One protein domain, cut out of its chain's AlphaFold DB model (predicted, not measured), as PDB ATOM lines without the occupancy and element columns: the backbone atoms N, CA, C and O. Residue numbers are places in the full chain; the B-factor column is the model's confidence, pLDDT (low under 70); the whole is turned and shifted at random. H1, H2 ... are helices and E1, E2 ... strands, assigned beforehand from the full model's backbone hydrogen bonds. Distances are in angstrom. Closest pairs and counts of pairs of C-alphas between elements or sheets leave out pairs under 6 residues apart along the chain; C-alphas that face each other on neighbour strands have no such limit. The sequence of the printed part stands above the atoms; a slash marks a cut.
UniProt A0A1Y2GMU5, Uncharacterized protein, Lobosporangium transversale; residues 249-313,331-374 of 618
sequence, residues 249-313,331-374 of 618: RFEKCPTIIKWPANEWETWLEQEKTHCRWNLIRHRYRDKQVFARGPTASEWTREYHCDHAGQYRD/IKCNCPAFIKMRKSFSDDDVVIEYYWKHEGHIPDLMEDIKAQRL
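AT A GLANCE: This is residues 249 to 313 and 331 to 374 of the 618 residues of an uncharacterized protein of Lobosporangium transversale (UniProt A0A1Y2GMU5). Picture a twisted wall of five antiparallel strands with one helix, H1, lying along one face, and no named helix over the other face. A second, short helix, H2, sits away from the sheet, past the ends of its strands, and the long loop of residues 285 to 296 lies toward the opposite end. The printed part has 109 residues, with five named strands and two named helices in the order E1, H1, E2, E3, E4, E5, H2; across the sheet the order is E1, E5, E4, E3, E2. The class is mixed, helices and strands, with under half of the residues in named elements. The whole is only just compact, close to loose, with a radius of gyration of the C-alphas of 15.6 A and spans of 48 by 35 by 25 A.

IN THESE COORDINATES: Find C-alpha 255 at (192.569, 201.866, 202.288), where E1 begins and runs to 260. H1 covers residues 264 to 274, 16.0 A long, from C-alpha 264 at (177.747, 200.823, 201.097). E2, residues 277 to 284, spans 19.5 A and bends by 58 degrees at residue 280. E3, residues 297 to 305, is the longest strand, at 23.2 A. After the cut come E4, residues 338 to 344, 19.5 A, and E5, residues 349 to 355, 18.9 A. H2, residues 366 to 371, ends at C-alpha 371 at (188.738, 190.058, 177.160).

HOW THE PARTS SIT: Start at the edge strand E1, whose neighbour E5 is antiparallel at 151 degrees; N 257 and O 352 are 2.8 A apart, within hydrogen-bond range. E5 and E4 form a hairpin, with N 340 and O 353 at 2.8 A. Next, E4 and E3 are antiparallel at 172 degrees, with N 301 and O 341 at 2.9 A. E3 and the other edge strand, E2, form a hairpin, with N 302 and O 281 at 2.8 A. H1 is on this sheet at a height of 9.0 A, making two layers, a helix on one face of a sheet. It lies over E4, along the strands at 3 degrees to E4 on the local plane. Look at Trp 264 and Val 350 for the closest C-alphas of H1 and E5, 7.3 A apart. H2 is not on the sheet, and H1 and H2 are apart. In H2 every O i to N i+4 pair is within hydrogen-bond range; in H1, 5 of 7 are.

THE WHOLE: The two C-alphas farthest apart, those of Arg 292 and Met 366, are 49.2 A apart. Residues 314 to 330 are not printed, and C-alphas 313 and 331 stand 12.7 A apart across this cut, in the link from E3 to E4. The link from E2 to E3 is long, with 12 residues. Look for pLDDT under 70 at residue 249 and residues 288 to 292; the mean of the printed part is 90.4.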
ATOM      1  N   ARG A 249     191.941 209.696 195.275       63.72
ATOM      2  CA  ARG A 249     191.147 209.688 196.516       63.72
ATOM      3  C   ARG A 249     191.814 208.950 197.689       63.72
ATOM      4  O   ARG A 249     191.334 209.046 198.817       63.72
ATOM      5  N   PHE A 250     192.890 208.197 197.442       74.50
ATOM      6  CA  PHE A 250     193.459 207.247 198.402       74.50
ATOM      7  C   PHE A 250     194.997 207.233 198.414       74.50
ATOM      8  O   PHE A 250     195.628 206.451 197.705       74.50
ATOM      9  N   GLU A 251     195.605 208.009 199.316       73.75
ATOM     10  CA  GLU A 251     197.067 208.052 199.537       73.75
ATOM     11  C   GLU A 251     197.704 206.697 199.906       73.75
ATOM     12  O   GLU A 251     198.919 206.523 199.798       73.75
ATOM     13  N   LYS A 252     196.918 205.741 200.420       84.50
ATOM     14  CA  LYS A 252     197.406 204.466 200.968       84.50
ATOM     15  C   LYS A 252     196.598 203.305 200.407       84.50
ATOM     16  O   LYS A 252     195.374 203.339 200.423       84.50
ATOM     17  N   CYS A 253     197.289 202.264 199.951       86.69
ATOM     18  CA  CYS A 253     196.687 201.041 199.425       86.69
ATOM     19  C   CYS A 253     197.216 199.832 200.228       86.69
ATOM     20  O   CYS A 253     198.435 199.647 200.271       86.69
ATOM     21  N   PRO A 254     196.362 199.012 200.876       92.50
ATOM     22  CA  PRO A 254     194.904 199.130 200.950       92.50
ATOM     23  C   PRO A 254     194.433 200.304 201.824       92.50
ATOM     24  O   PRO A 254     195.039 200.612 202.852       92.50
ATOM     25  N   THR A 255     193.300 200.900 201.456       94.88
ATOM     26  CA  THR A 255     192.569 201.866 202.288       94.88
ATOM     27  C   THR A 255     191.636 201.119 203.240       94.88
ATOM     28  O   THR A 255     191.020 200.126 202.850       94.88
ATOM     29  N   ILE A 256     191.466 201.609 204.471       96.06
ATOM     30  CA  ILE A 256     190.387 201.173 205.368       96.06
ATOM     31  C   ILE A 256     189.417 202.341 205.552       96.06
ATOM     32  O   ILE A 256     189.819 203.414 205.990       96.06
ATOM     33  N   ILE A 257     188.150 202.116 205.216       95.62
ATOM     34  CA  ILE A 257     187.070 203.107 205.224       95.62
ATOM     35  C   ILE A 257     185.930 202.559 206.097       95.62
ATOM     36  O   ILE A 257     185.679 201.352 206.100       95.62
ATOM     37  N   LYS A 258     185.237 203.420 206.846       96.44
ATOM     38  CA  LYS A 258     183.946 203.094 207.473       96.44
ATOM     39  C   LYS A 258     182.823 203.668 206.612       96.44
ATOM     40  O   LYS A 258     182.952 204.797 206.150       96.44
ATOM     41  N   TRP A 259     181.759 202.900 206.395       96.69
ATOM     42  CA  TRP A 259     180.622 203.308 205.570       96.69
ATOM     43  C   TRP A 259     179.292 202.893 206.221       96.69
ATOM     44  O   TRP A 259     179.212 201.753 206.686       96.69
ATOM     45  N   PRO A 260     178.241 203.733 206.220       96.94
ATOM     46  CA  PRO A 260     176.932 203.362 206.761       96.94
ATOM     47  C   PRO A 260     176.344 202.085 206.127       96.94
ATOM     48  O   PRO A 260     176.425 201.885 204.907       96.94
ATOM     49  N   ALA A 261     175.720 201.210 206.932       94.69
ATOM     50  CA  ALA A 261     175.163 199.930 206.461       94.69
ATOM     51  C   ALA A 261     174.041 200.042 205.409       94.69
ATOM     52  O   ALA A 261     173.770 199.054 204.724       94.69
ATOM     53  N   ASN A 262     173.414 201.210 205.263       95.31
ATOM     54  CA  ASN A 262     172.410 201.523 204.244       95.31
ATOM     55  C   ASN A 262     173.008 202.026 202.913       95.31
ATOM     56  O   ASN A 262     172.337 201.938 201.890       95.31
ATOM     57  N   GLU A 263     174.245 202.534 202.897       95.44
ATOM     58  CA  GLU A 263     174.813 203.231 201.726       95.44
ATOM     59  C   GLU A 263     175.918 202.460 200.995       95.44
ATOM     60  O   GLU A 263     176.155 202.688 199.806       95.44
ATOM     61  N   TRP A 264     176.599 201.533 201.675       95.12
ATOM     62  CA  TRP A 264     177.747 200.823 201.097       95.12
ATOM     63  C   TRP A 264     177.382 199.980 199.860       95.12
ATOM     64  O   TRP A 264     178.250 199.731 199.022       95.12
ATOM     65  N   GLU A 265     176.121 199.540 199.720       95.19
ATOM     66  CA  GLU A 265     175.663 198.828 198.517       95.19
ATOM     67  C   GLU A 265     175.649 199.767 197.304       95.19
ATOM     68  O   GLU A 265     176.186 199.398 196.261       95.19
ATOM     69  N   THR A 266     175.167 201.006 197.452       94.06
ATOM     70  CA  THR A 266     175.204 202.034 196.396       94.06
ATOM     71  C   THR A 266     176.637 202.356 195.976       94.06
ATOM     72  O   THR A 266     176.931 202.362 194.780       94.06
ATOM     73  N   TRP A 267     177.549 202.539 196.940       94.38
ATOM     74  CA  TRP A 267     178.980 202.708 196.655       94.38
ATOM     75  C   TRP A 267     179.555 201.503 195.890       94.38
ATOM     76  O   TRP A 267     180.237 201.670 194.881       94.38
ATOM     77  N   LEU A 268     179.238 200.272 196.307       95.06
ATOM     78  CA  LEU A 268     179.717 199.073 195.621       95.06
ATOM     79  C   LEU A 268     179.151 198.946 194.195       95.06
ATOM     80  O   LEU A 268     179.854 198.460 193.310       95.06
ATOM     81  N   GLU A 269     177.894 199.328 193.951       90.88
ATOM     82  CA  GLU A 269     177.328 199.311 192.597       90.88
ATOM     83  C   GLU A 269     177.956 200.385 191.687       90.88
ATOM     84  O   GLU A 269     178.163 200.094 190.510       90.88
ATOM     85  N   GLN A 270     178.348 201.555 192.217       90.00
ATOM     86  CA  GLN A 270     179.185 202.532 191.497       90.00
ATOM     87  C   GLN A 270     180.560 201.932 191.158       90.00
ATOM     88  O   GLN A 270     180.986 201.937 190.005       90.00
ATOM     89  N   GLU A 271     181.216 201.313 192.134       91.19
ATOM     90  CA  GLU A 271     182.547 200.708 192.002       91.19
ATOM     91  C   GLU A 271     182.576 199.517 191.007       91.19
ATOM     92  O   GLU A 271     183.576 199.257 190.333       91.19
ATOM     93  N   LYS A 272     181.442 198.825 190.822       90.25
ATOM     94  CA  LYS A 272     181.226 197.803 189.773       90.25
ATOM     95  C   LYS A 272     181.001 198.366 188.361       90.25
ATOM     96  O   LYS A 272     180.886 197.576 187.417       90.25
ATOM     97  N   THR A 273     180.905 199.685 188.189       84.31
ATOM     98  CA  THR A 273     180.880 200.307 186.851       84.31
ATOM     99  C   THR A 273     182.284 200.447 186.261       84.31
ATOM    100  O   THR A 273     182.436 200.287 185.054       84.31
ATOM    101  N   HIS A 274     183.302 200.648 187.108       84.38
ATOM    102  CA  HIS A 274     184.705 200.783 186.702       84.38
ATOM    103  C   HIS A 274     185.380 199.432 186.452       84.38
ATOM    104  O   HIS A 274     186.098 199.261 185.469       84.38
ATOM    105  N   CYS A 275     185.150 198.433 187.312       89.56
ATOM    106  CA  CYS A 275     185.695 197.099 187.074       89.56
ATOM    107  C   CYS A 275     184.785 195.956 187.535       89.56
ATOM    108  O   CYS A 275     183.891 196.094 188.375       89.56
ATOM    109  N   ARG A 276     185.034 194.763 186.985       90.25
ATOM    110  CA  ARG A 276     184.251 193.574 187.311       90.25
ATOM    111  C   ARG A 276     184.725 192.909 188.608       90.25
ATOM    112  O   ARG A 276     185.582 192.021 188.607       90.25
ATOM    113  N   TRP A 277     184.048 193.234 189.701       94.06
ATOM    114  CA  TRP A 277     184.193 192.573 190.998       94.06
ATOM    115  C   TRP A 277     183.444 191.230 191.070       94.06
ATOM    116  O   TRP A 277     182.242 191.156 190.819       94.06
ATOM    117  N   ASN A 278     184.128 190.145 191.456       93.81
ATOM    118  CA  ASN A 278     183.498 188.849 191.744       93.81
ATOM    119  C   ASN A 278     183.550 188.551 193.239       93.81
ATOM    120  O   ASN A 278     184.625 188.559 193.832       93.81
ATOM    121  N   LEU A 279     182.405 188.197 193.821       95.44
ATOM    122  CA  LEU A 279     182.303 187.715 195.197       95.44
ATOM    123  C   LEU A 279     183.024 186.360 195.337       95.44
ATOM    124  O   LEU A 279     182.565 185.349 194.805       95.44
ATOM    125  N   ILE A 280     184.156 186.343 196.042       95.94
ATOM    126  CA  ILE A 280     184.975 185.144 196.293       95.94
ATOM    127  C   ILE A 280     184.591 184.482 197.615       95.94
ATOM    128  O   ILE A 280     184.565 183.253 197.706       95.94
ATOM    129  N   ARG A 281     184.294 185.278 198.649       93.62
ATOM    130  CA  ARG A 281     183.837 184.767 199.948       93.62
ATOM    131  C   ARG A 281     182.647 185.566 200.454       93.62
ATOM    132  O   ARG A 281     182.699 186.787 200.529       93.62
ATOM    133  N   HIS A 282     181.613 184.856 200.886       95.31
ATOM    134  CA  HIS A 282     180.540 185.392 201.713       95.31
ATOM    135  C   HIS A 282     180.457 184.516 202.959       95.31
ATOM    136  O   HIS A 282     180.323 183.298 202.850       95.31
ATOM    137  N   ARG A 283     180.614 185.115 204.138       93.00
ATOM    138  CA  ARG A 283     180.471 184.429 205.424       93.00
ATOM    139  C   ARG A 283     179.470 185.198 206.263       93.00
ATOM    140  O   ARG A 283     179.718 186.358 206.576       93.00
ATOM    141  N   TYR A 284     178.385 184.538 206.639       91.19
ATOM    142  CA  TYR A 284     177.490 184.997 207.690       91.19
ATOM    143  C   TYR A 284     177.905 184.331 209.007       91.19
ATOM    144  O   TYR A 284     178.336 183.173 208.993       91.19
ATOM    145  N   ARG A 285     177.810 185.042 210.130       84.50
ATOM    146  CA  ARG A 285     177.960 184.466 211.470       84.50
ATOM    147  C   ARG A 285     176.650 184.618 212.223       84.50
ATOM    148  O   ARG A 285     176.080 185.700 212.270       84.50
ATOM    149  N   ASP A 286     176.202 183.532 212.836       80.56
ATOM    150  CA  ASP A 286     175.047 183.579 213.723       80.56
ATOM    151  C   ASP A 286     175.399 184.323 215.026       80.56
ATOM    152  O   ASP A 286     176.485 184.137 215.590       80.56
ATOM    153  N   LYS A 287     174.471 185.158 215.501       70.38
ATOM    154  CA  LYS A 287     174.602 185.995 216.703       70.38
ATOM    155  C   LYS A 287     174.823 185.157 217.959       70.38
ATOM    156  O   LYS A 287     175.568 185.567 218.845       70.38
ATOM    157  N   GLN A 288     174.204 183.979 218.031       69.44
ATOM    158  CA  GLN A 288     174.110 183.223 219.284       69.44
ATOM    159  C   GLN A 288     175.412 182.531 219.723       69.44
ATOM    160  O   GLN A 288     175.571 182.246 220.906       69.44
ATOM    161  N   VAL A 289     176.349 182.249 218.808       64.62
ATOM    162  CA  VAL A 289     177.431 181.279 219.088       64.62
ATOM    163  C   VAL A 289     178.791 181.931 219.393       64.62
ATOM    164  O   VAL A 289     179.603 181.340 220.101       64.62
ATOM    165  N   PHE A 290     179.068 183.149 218.900       61.53
ATOM    166  CA  PHE A 290     180.440 183.702 218.893       61.53
ATOM    167  C   PHE A 290     180.590 185.186 219.285       61.53
ATOM    168  O   PHE A 290     181.583 185.816 218.923       61.53
ATOM    169  N   ALA A 291     179.683 185.744 220.090       60.00
ATOM    170  CA  ALA A 291     179.756 187.131 220.583       60.00
ATOM    171  C   ALA A 291     180.920 187.439 221.570       60.00
ATOM    172  O   ALA A 291     180.934 188.487 222.207       60.00
ATOM    173  N   ARG A 292     181.906 186.545 221.734       67.56
ATOM    174  CA  ARG A 292     182.974 186.634 222.757       67.56
ATOM    175  C   ARG A 292     184.277 187.294 222.279       67.56
ATOM    176  O   ARG A 292     185.340 187.006 222.819       67.56
ATOM    177  N   GLY A 293     184.224 188.158 221.267       77.31
ATOM    178  CA  GLY A 293     185.403 188.906 220.825       77.31
ATOM    179  C   GLY A 293     185.044 190.239 220.163       77.31
ATOM    180  O   GLY A 293     184.114 190.262 219.359       77.31
ATOM    181  N   PRO A 294     185.801 191.325 220.421       71.94
ATOM    182  CA  PRO A 294     185.536 192.652 219.848       71.94
ATOM    183  C   PRO A 294     185.703 192.709 218.318       71.94
ATOM    184  O   PRO A 294     185.336 193.688 217.685       71.94
ATOM    185  N   THR A 295     186.230 191.651 217.697       78.25
ATOM    186  CA  THR A 295     186.355 191.505 216.238       78.25
ATOM    187  C   THR A 295     185.269 190.602 215.629       78.25
ATOM    188  O   THR A 295     185.463 190.044 214.545       78.25
ATOM    189  N   ALA A 296     184.152 190.372 216.327       86.56
ATOM    190  CA  ALA A 296     183.045 189.565 215.825       86.56
ATOM    191  C   ALA A 296     182.229 190.339 214.770       86.56
ATOM    192  O   ALA A 296     181.467 191.248 215.085       86.56
ATOM    193  N   SER A 297     182.386 189.953 213.502       90.44
ATOM    194  CA  SER A 297     181.583 190.463 212.387       90.44
ATOM    195  C   SER A 297     180.279 189.679 212.211       90.44
ATOM    196  O   SER A 297     180.344 188.448 212.137       90.44
ATOM    197  N   GLU A 298     179.152 190.373 212.026       93.75
ATOM    198  CA  GLU A 298     177.865 189.797 211.599       93.75
ATOM    199  C   GLU A 298     178.012 189.088 210.253       93.75
ATOM    200  O   GLU A 298     177.655 187.918 210.092       93.75
ATOM    201  N   TRP A 299     178.658 189.759 209.300       95.50
ATOM    202  CA  TRP A 299     179.015 189.166 208.023       95.50
ATOM    203  C   TRP A 299     180.335 189.707 207.476       95.50
ATOM    204  O   TRP A 299     180.828 190.770 207.850       95.50
ATOM    205  N   THR A 300     180.929 188.939 206.567       96.56
ATOM    206  CA  THR A 300     182.082 189.342 205.757       96.56
ATOM    207  C   THR A 300     181.802 189.014 204.295       96.56
ATOM    208  O   THR A 300     181.480 187.865 203.970       96.56
ATOM    209  N   ARG A 301     181.955 190.002 203.410       97.56
ATOM    210  CA  ARG A 301     181.913 189.839 201.949       97.56
ATOM    211  C   ARG A 301     183.272 190.233 201.370       97.56
ATOM    212  O   ARG A 301     183.802 191.287 201.697       97.56
ATOM    213  N   GLU A 302     183.843 189.382 200.530       97.81
ATOM    214  CA  GLU A 302     185.163 189.571 199.923       97.81
ATOM    215  C   GLU A 302     185.042 189.429 198.408       97.81
ATOM    216  O   GLU A 302     184.742 188.344 197.897       97.81
ATOM    217  N   TYR A 303     185.264 190.531 197.703       97.69
ATOM    218  CA  TYR A 303     185.218 190.648 196.254       97.69
ATOM    219  C   TYR A 303     186.632 190.825 195.708       97.69
ATOM    220  O   TYR A 303     187.437 191.542 196.290       97.69
ATOM    221  N   HIS A 304     186.939 190.172 194.593       97.62
ATOM    222  CA  HIS A 304     188.220 190.295 193.891       97.62
ATOM    223  C   HIS A 304     187.962 190.658 192.430       97.62
ATOM    224  O   HIS A 304     186.939 190.250 191.865       97.62
ATOM    225  N   CYS A 305     188.899 191.366 191.802       96.44
ATOM    226  CA  CYS A 305     188.834 191.651 190.372       96.44
ATOM    227  C   CYS A 305     188.707 190.353 189.537       96.44
ATOM    228  O   CYS A 305     189.248 189.296 189.885       96.44
ATOM    229  N   ASP A 306     188.007 190.386 188.400       94.38
ATOM    230  CA  ASP A 306     187.899 189.227 187.506       94.38
ATOM    231  C   ASP A 306     189.224 188.807 186.852       94.38
ATOM    232  O   ASP A 306     189.347 187.646 186.444       94.38
ATOM    233  N   HIS A 307     190.248 189.658 186.917       95.50
ATOM    234  CA  HIS A 307     191.633 189.370 186.550       95.50
ATOM    235  C   HIS A 307     192.489 188.781 187.702       95.50
ATOM    236  O   HIS A 307     193.588 188.275 187.465       95.50
ATOM    237  N   ALA A 308     191.971 188.741 188.939       96.94
ATOM    238  CA  ALA A 308     192.708 188.327 190.142       96.94
ATOM    239  C   ALA A 308     193.108 186.844 190.205       96.94
ATOM    240  O   ALA A 308     192.348 185.949 189.818       96.94
ATOM    241  N   GLY A 309     194.290 186.582 190.766       95.56
ATOM    242  CA  GLY A 309     194.903 185.255 190.850       95.56
ATOM    243  C   GLY A 309     195.489 184.742 189.527       95.56
ATOM    244  O   GLY A 309     195.372 185.368 188.476       95.56
ATOM    245  N   GLN A 310     196.134 183.575 189.583       94.56
ATOM    246  CA  GLN A 310     196.883 182.996 188.460       94.56
ATOM    247  C   GLN A 310     196.052 182.026 187.607       94.56
ATOM    248  O   GLN A 310     195.177 181.306 188.105       94.56
ATOM    249  N   TYR A 311     196.378 181.935 186.313       93.00
ATOM    250  CA  TYR A 311     195.867 180.868 185.455       93.00
ATOM    251  C   TYR A 311     196.386 179.501 185.922       93.00
ATOM    252  O   TYR A 311     197.582 179.234 185.903       93.00
ATOM    253  N   ARG A 312     195.467 178.607 186.298       91.00
ATOM    254  CA  ARG A 312     195.775 177.197 186.565       91.00
ATOM    255  C   ARG A 312     195.334 176.363 185.371       91.00
ATOM    256  O   ARG A 312     194.127 176.170 185.181       91.00
ATOM    257  N   ASP A 313     196.280 175.853 184.582       88.81
ATOM    258  CA  ASP A 313     195.929 174.873 183.555       88.81
ATOM    259  C   ASP A 313     195.563 173.543 184.227       88.81
ATOM    260  O   ASP A 313     196.413 172.816 184.728       88.81
ATOM    261  N   ILE A 331     192.427 185.570 181.083       93.31
ATOM    262  CA  ILE A 331     192.374 186.933 181.653       93.31
ATOM    263  C   ILE A 331     193.012 187.052 183.052       93.31
ATOM    264  O   ILE A 331     192.755 187.990 183.786       93.31
ATOM    265  N   LYS A 332     193.753 186.038 183.506       95.81
ATOM    266  CA  LYS A 332     194.223 185.937 184.891       95.81
ATOM    267  C   LYS A 332     195.678 186.381 184.968       95.81
ATOM    268  O   LYS A 332     196.560 185.569 184.700       95.81
ATOM    269  N   CYS A 333     195.888 187.648 185.322       95.81
ATOM    270  CA  CYS A 333     197.194 188.313 185.398       95.81
ATOM    271  C   CYS A 333     197.736 188.460 186.833       95.81
ATOM    272  O   CYS A 333     198.716 189.160 187.048       95.81
ATOM    273  N   ASN A 334     197.129 187.786 187.819       96.88
ATOM    274  CA  ASN A 334     197.448 187.936 189.243       96.88
ATOM    275  C   ASN A 334     197.119 189.322 189.844       96.88
ATOM    276  O   ASN A 334     197.713 189.706 190.843       96.88
ATOM    277  N   CYS A 335     196.091 189.981 189.290       97.31
ATOM    278  CA  CYS A 335     195.282 191.045 189.902       97.31
ATOM    279  C   CYS A 335     195.323 191.130 191.447       97.31
ATOM    280  O   CYS A 335     194.662 190.262 192.026       97.31
ATOM    281  N   PRO A 336     196.008 192.072 192.138       97.44
ATOM    282  CA  PRO A 336     195.919 192.170 193.599       97.44
ATOM    283  C   PRO A 336     194.653 192.900 194.078       97.44
ATOM    284  O   PRO A 336     194.355 192.851 195.266       97.44
ATOM    285  N   ALA A 337     193.898 193.550 193.185       97.62
ATOM    286  CA  ALA A 337     192.752 194.378 193.553       97.62
ATOM    287  C   ALA A 337     191.603 193.580 194.205       97.62
ATOM    288  O   ALA A 337     191.102 192.590 193.646       97.62
ATOM    289  N   PHE A 338     191.160 194.040 195.383       97.88
ATOM    290  CA  PHE A 338     190.092 193.430 196.184       97.88
ATOM    291  C   PHE A 338     189.294 194.463 197.000       97.88
ATOM    292  O   PHE A 338     189.812 195.500 197.407       97.88
ATOM    293  N   ILE A 339     188.040 194.125 197.311       98.00
ATOM    294  CA  ILE A 339     187.184 194.832 198.273       98.00
ATOM    295  C   ILE A 339     186.747 193.831 199.345       98.00
ATOM    296  O   ILE A 339     186.089 192.831 199.047       98.00
ATOM    297  N   LYS A 340     187.074 194.093 200.609       98.06
ATOM    298  CA  LYS A 340     186.742 193.230 201.746       98.06
ATOM    299  C   LYS A 340     185.944 194.013 202.780       98.06
ATOM    300  O   LYS A 340     186.473 194.838 203.512       98.06
ATOM    301  N   MET A 341     184.655 193.716 202.845       97.62
ATOM    302  CA  MET A 341     183.683 194.390 203.699       97.62
ATOM    303  C   MET A 341     183.329 193.524 204.900       97.62
ATOM    304  O   MET A 341     183.089 192.319 204.763       97.62
ATOM    305  N   ARG A 342     183.284 194.141 206.078       97.19
ATOM    306  CA  ARG A 342     182.930 193.511 207.351       97.19
ATOM    307  C   ARG A 342     181.948 194.407 208.092       97.19
ATOM    308  O   ARG A 342     182.333 195.496 208.505       97.19
ATOM    309  N   LYS A 343     180.725 193.935 208.318       96.38
ATOM    310  CA  LYS A 343     179.816 194.566 209.282       96.38
ATOM    311  C   LYS A 343     180.056 193.952 210.655       96.38
ATOM    312  O   LYS A 343     180.137 192.725 210.764       96.38
ATOM    313  N   SER A 344     180.224 194.776 211.684       94.19
ATOM    314  CA  SER A 344     180.346 194.289 213.065       94.19
ATOM    315  C   SER A 344     178.969 193.921 213.648       94.19
ATOM    316  O   SER A 344     177.952 194.067 212.971       94.19
ATOM    317  N   PHE A 345     178.918 193.390 214.873       90.94
ATOM    318  CA  PHE A 345     177.651 193.254 215.611       90.94
ATOM    319  C   PHE A 345     177.312 194.475 216.486       90.94
ATOM    320  O   PHE A 345     176.175 194.570 216.939       90.94
ATOM    321  N   SER A 346     178.285 195.348 216.769       90.75
ATOM    322  CA  SER A 346     178.163 196.503 217.676       90.75
ATOM    323  C   SER A 346     177.922 197.826 216.954       90.75
ATOM    324  O   SER A 346     177.232 198.693 217.477       90.75
ATOM    325  N   ASP A 347     178.507 197.962 215.770       92.38
ATOM    326  CA  ASP A 347     178.527 199.165 214.950       92.38
ATOM    327  C   ASP A 347     177.604 198.940 213.744       92.38
ATOM    328  O   ASP A 347     177.728 197.924 213.046       92.38
ATOM    329  N   ASP A 348     176.751 199.921 213.444       94.81
ATOM    330  CA  ASP A 348     175.972 199.965 212.199       94.81
ATOM    331  C   ASP A 348     176.827 200.325 210.967       94.81
ATOM    332  O   ASP A 348     176.346 200.273 209.836       94.81
ATOM    333  N   ASP A 349     178.117 200.610 211.157       96.88
ATOM    334  CA  ASP A 349     179.078 200.802 210.073       96.88
ATOM    335  C   ASP A 349     179.582 199.472 209.491       96.88
ATOM    336  O   ASP A 349     179.929 198.508 210.187       96.88
ATOM    337  N   VAL A 350     179.752 199.464 208.171       97.44
ATOM    338  CA  VAL A 350     180.531 198.471 207.436       97.44
ATOM    339  C   VAL A 350     181.967 198.974 207.306       97.44
ATOM    340  O   VAL A 350     182.230 200.026 206.728       97.44
ATOM    341  N   VAL A 351     182.924 198.194 207.810       97.12
ATOM    342  CA  VAL A 351     184.354 198.444 207.602       97.12
ATOM    343  C   VAL A 351     184.765 197.851 206.257       97.12
ATOM    344  O   VAL A 351     184.714 196.629 206.068       97.12
ATOM    345  N   ILE A 352     185.189 198.713 205.339       97.44
ATOM    346  CA  ILE A 352     185.611 198.393 203.976       97.44
ATOM    347  C   ILE A 352     187.136 198.480 203.896       97.44
ATOM    348  O   ILE A 352     187.725 199.535 204.100       97.44
ATOM    349  N   GLU A 353     187.785 197.361 203.599       97.56
ATOM    350  CA  GLU A 353     189.211 197.265 203.284       97.56
ATOM    351  C   GLU A 353     189.339 197.148 201.761       97.56
ATOM    352  O   GLU A 353     188.929 196.139 201.177       97.56
ATOM    353  N   TYR A 354     189.829 198.206 201.116       97.25
ATOM    354  CA  TYR A 354     189.795 198.392 199.666       97.25
ATOM    355  C   TYR A 354     191.213 198.512 199.100       97.25
ATOM    356  O   TYR A 354     191.939 199.465 199.379       97.25
ATOM    357  N   TYR A 355     191.607 197.527 198.295       97.25
ATOM    358  CA  TYR A 355     192.819 197.562 197.486       97.25
ATOM    359  C   TYR A 355     192.413 197.882 196.046       97.25
ATOM    360  O   TYR A 355     192.022 196.995 195.286       97.25
ATOM    361  N   TRP A 356     192.465 199.167 195.703       95.19
ATOM    362  CA  TRP A 356     191.984 199.721 194.434       95.19
ATOM    363  C   TRP A 356     192.976 199.570 193.274       95.19
ATOM    364  O   TRP A 356     192.586 199.584 192.110       95.19
ATOM    365  N   LYS A 357     194.273 199.416 193.566       95.94
ATOM    366  CA  LYS A 357     195.316 199.399 192.538       95.94
ATOM    367  C   LYS A 357     195.270 198.102 191.723       95.94
ATOM    368  O   LYS A 357     195.599 197.022 192.221       95.94
ATOM    369  N   HIS A 358     194.910 198.220 190.449       95.81
ATOM    370  CA  HIS A 358     194.995 197.136 189.474       95.81
ATOM    371  C   HIS A 358     196.427 196.993 188.946       95.81
ATOM    372  O   HIS A 358     197.096 197.982 188.654       95.81
ATOM    373  N   GLU A 359     196.909 195.755 188.814       96.44
ATOM    374  CA  GLU A 359     198.245 195.459 188.279       96.44
ATOM    375  C   GLU A 359     198.159 194.383 187.189       96.44
ATOM    376  O   GLU A 359     197.405 193.417 187.297       96.44
ATOM    377  N   GLY A 360     198.907 194.554 186.097       95.69
ATOM    378  CA  GLY A 360     198.891 193.630 184.957       95.69
ATOM    379  C   GLY A 360     197.647 193.700 184.057       95.69
ATOM    380  O   GLY A 360     197.530 192.870 183.160       95.69
ATOM    381  N   HIS A 361     196.725 194.639 184.294       95.12
ATOM    382  CA  HIS A 361     195.614 195.006 183.403       95.12
ATOM    383  C   HIS A 361     195.096 196.414 183.777       95.12
ATOM    384  O   HIS A 361     195.376 196.890 184.879       95.12
ATOM    385  N   ILE A 362     194.336 197.061 182.891       94.31
ATOM    386  CA  ILE A 362     193.733 198.389 183.095       94.31
ATOM    387  C   ILE A 362     192.209 198.246 182.909       94.31
ATOM    388  O   ILE A 362     191.774 197.941 181.801       94.31
ATOM    389  N   PRO A 363     191.369 198.441 183.947       89.38
ATOM    390  CA  PRO A 363     189.927 198.166 183.871       89.38
ATOM    391  C   PRO A 363     189.182 198.808 182.690       89.38
ATOM    392  O   PRO A 363     188.371 198.133 182.054       89.38
ATOM    393  N   ASP A 364     189.507 200.065 182.372       85.81
ATOM    394  CA  ASP A 364     188.895 200.848 181.290       85.81
ATOM    395  C   ASP A 364     189.540 200.635 179.905       85.81
ATOM    396  O   ASP A 364     189.063 201.177 178.902       85.81
ATOM    397  N   LEU A 365     190.617 199.847 179.803       89.06
ATOM    398  CA  LEU A 365     191.277 199.602 178.523       89.06
ATOM    399  C   LEU A 365     190.403 198.711 177.636       89.06
ATOM    400  O   LEU A 365     189.973 197.623 178.023       89.06
ATOM    401  N   MET A 366     190.185 199.147 176.397       82.69
ATOM    402  CA  MET A 366     189.315 198.467 175.435       82.69
ATOM    403  C   MET A 366     189.697 197.000 175.194       82.69
ATOM    404  O   MET A 366     188.825 196.183 174.910       82.69
ATOM    405  N   GLU A 367     190.973 196.650 175.301       86.38
ATOM    406  CA  GLU A 367     191.495 195.289 175.155       86.38
ATOM    407  C   GLU A 367     191.063 194.393 176.322       86.38
ATOM    408  O   GLU A 367     190.606 193.269 176.092       86.38
ATOM    409  N   ASP A 368     191.112 194.914 177.549       86.69
ATOM    410  CA  ASP A 368     190.670 194.206 178.749       86.69
ATOM    411  C   ASP A 368     189.142 194.100 178.781       86.69
ATOM    412  O   ASP A 368     188.615 193.014 179.017       86.69
ATOM    413  N   ILE A 369     188.409 195.161 178.416       83.12
ATOM    414  CA  ILE A 369     186.942 195.132 178.254       83.12
ATOM    415  C   ILE A 369     186.520 194.059 177.220       83.12
ATOM    416  O   ILE A 369     185.582 193.300 177.472       83.12
ATOM    417  N   LYS A 370     187.252 193.897 176.102       82.50
ATOM    418  CA  LYS A 370     187.011 192.817 175.113       82.50
ATOM    419  C   LYS A 370     187.318 191.423 175.670       82.50
ATOM    420  O   LYS A 370     186.700 190.440 175.249       82.50
ATOM    421  N   ALA A 371     188.311 191.315 176.553       84.56
ATOM    422  CA  ALA A 371     188.738 190.058 177.160       84.56
ATOM    423  C   ALA A 371     187.829 189.626 178.325       84.56
ATOM    424  O   ALA A 371     187.651 188.419 178.557       84.56
ATOM    425  N   GLN A 372     187.225 190.590 179.029       84.50
ATOM    426  CA  GLN A 372     186.310 190.367 180.141       84.50
ATOM    427  C   GLN A 372     185.179 189.409 179.762       84.50
ATOM    428  O   GLN A 372     184.652 189.344 178.646       84.50
ATOM    429  N   ARG A 373     184.767 188.608 180.743       84.44
ATOM    430  CA  ARG A 373     183.645 187.687 180.553       84.44
ATOM    431  C   ARG A 373     182.347 188.480 180.610       84.44
ATOM    432  O   ARG A 373     182.164 189.277 181.522       84.44
ATOM    433  N   LEU A 374     181.379 188.148 179.754       84.81
ATOM    434  CA  LEU A 374     180.026 188.703 179.884       84.81
ATOM    435  C   LEU A 374     179.428 188.375 181.277       84.81
ATOM    436  O   LEU A 374     179.638 187.250 181.779       84.81
TER     437      LEU A 374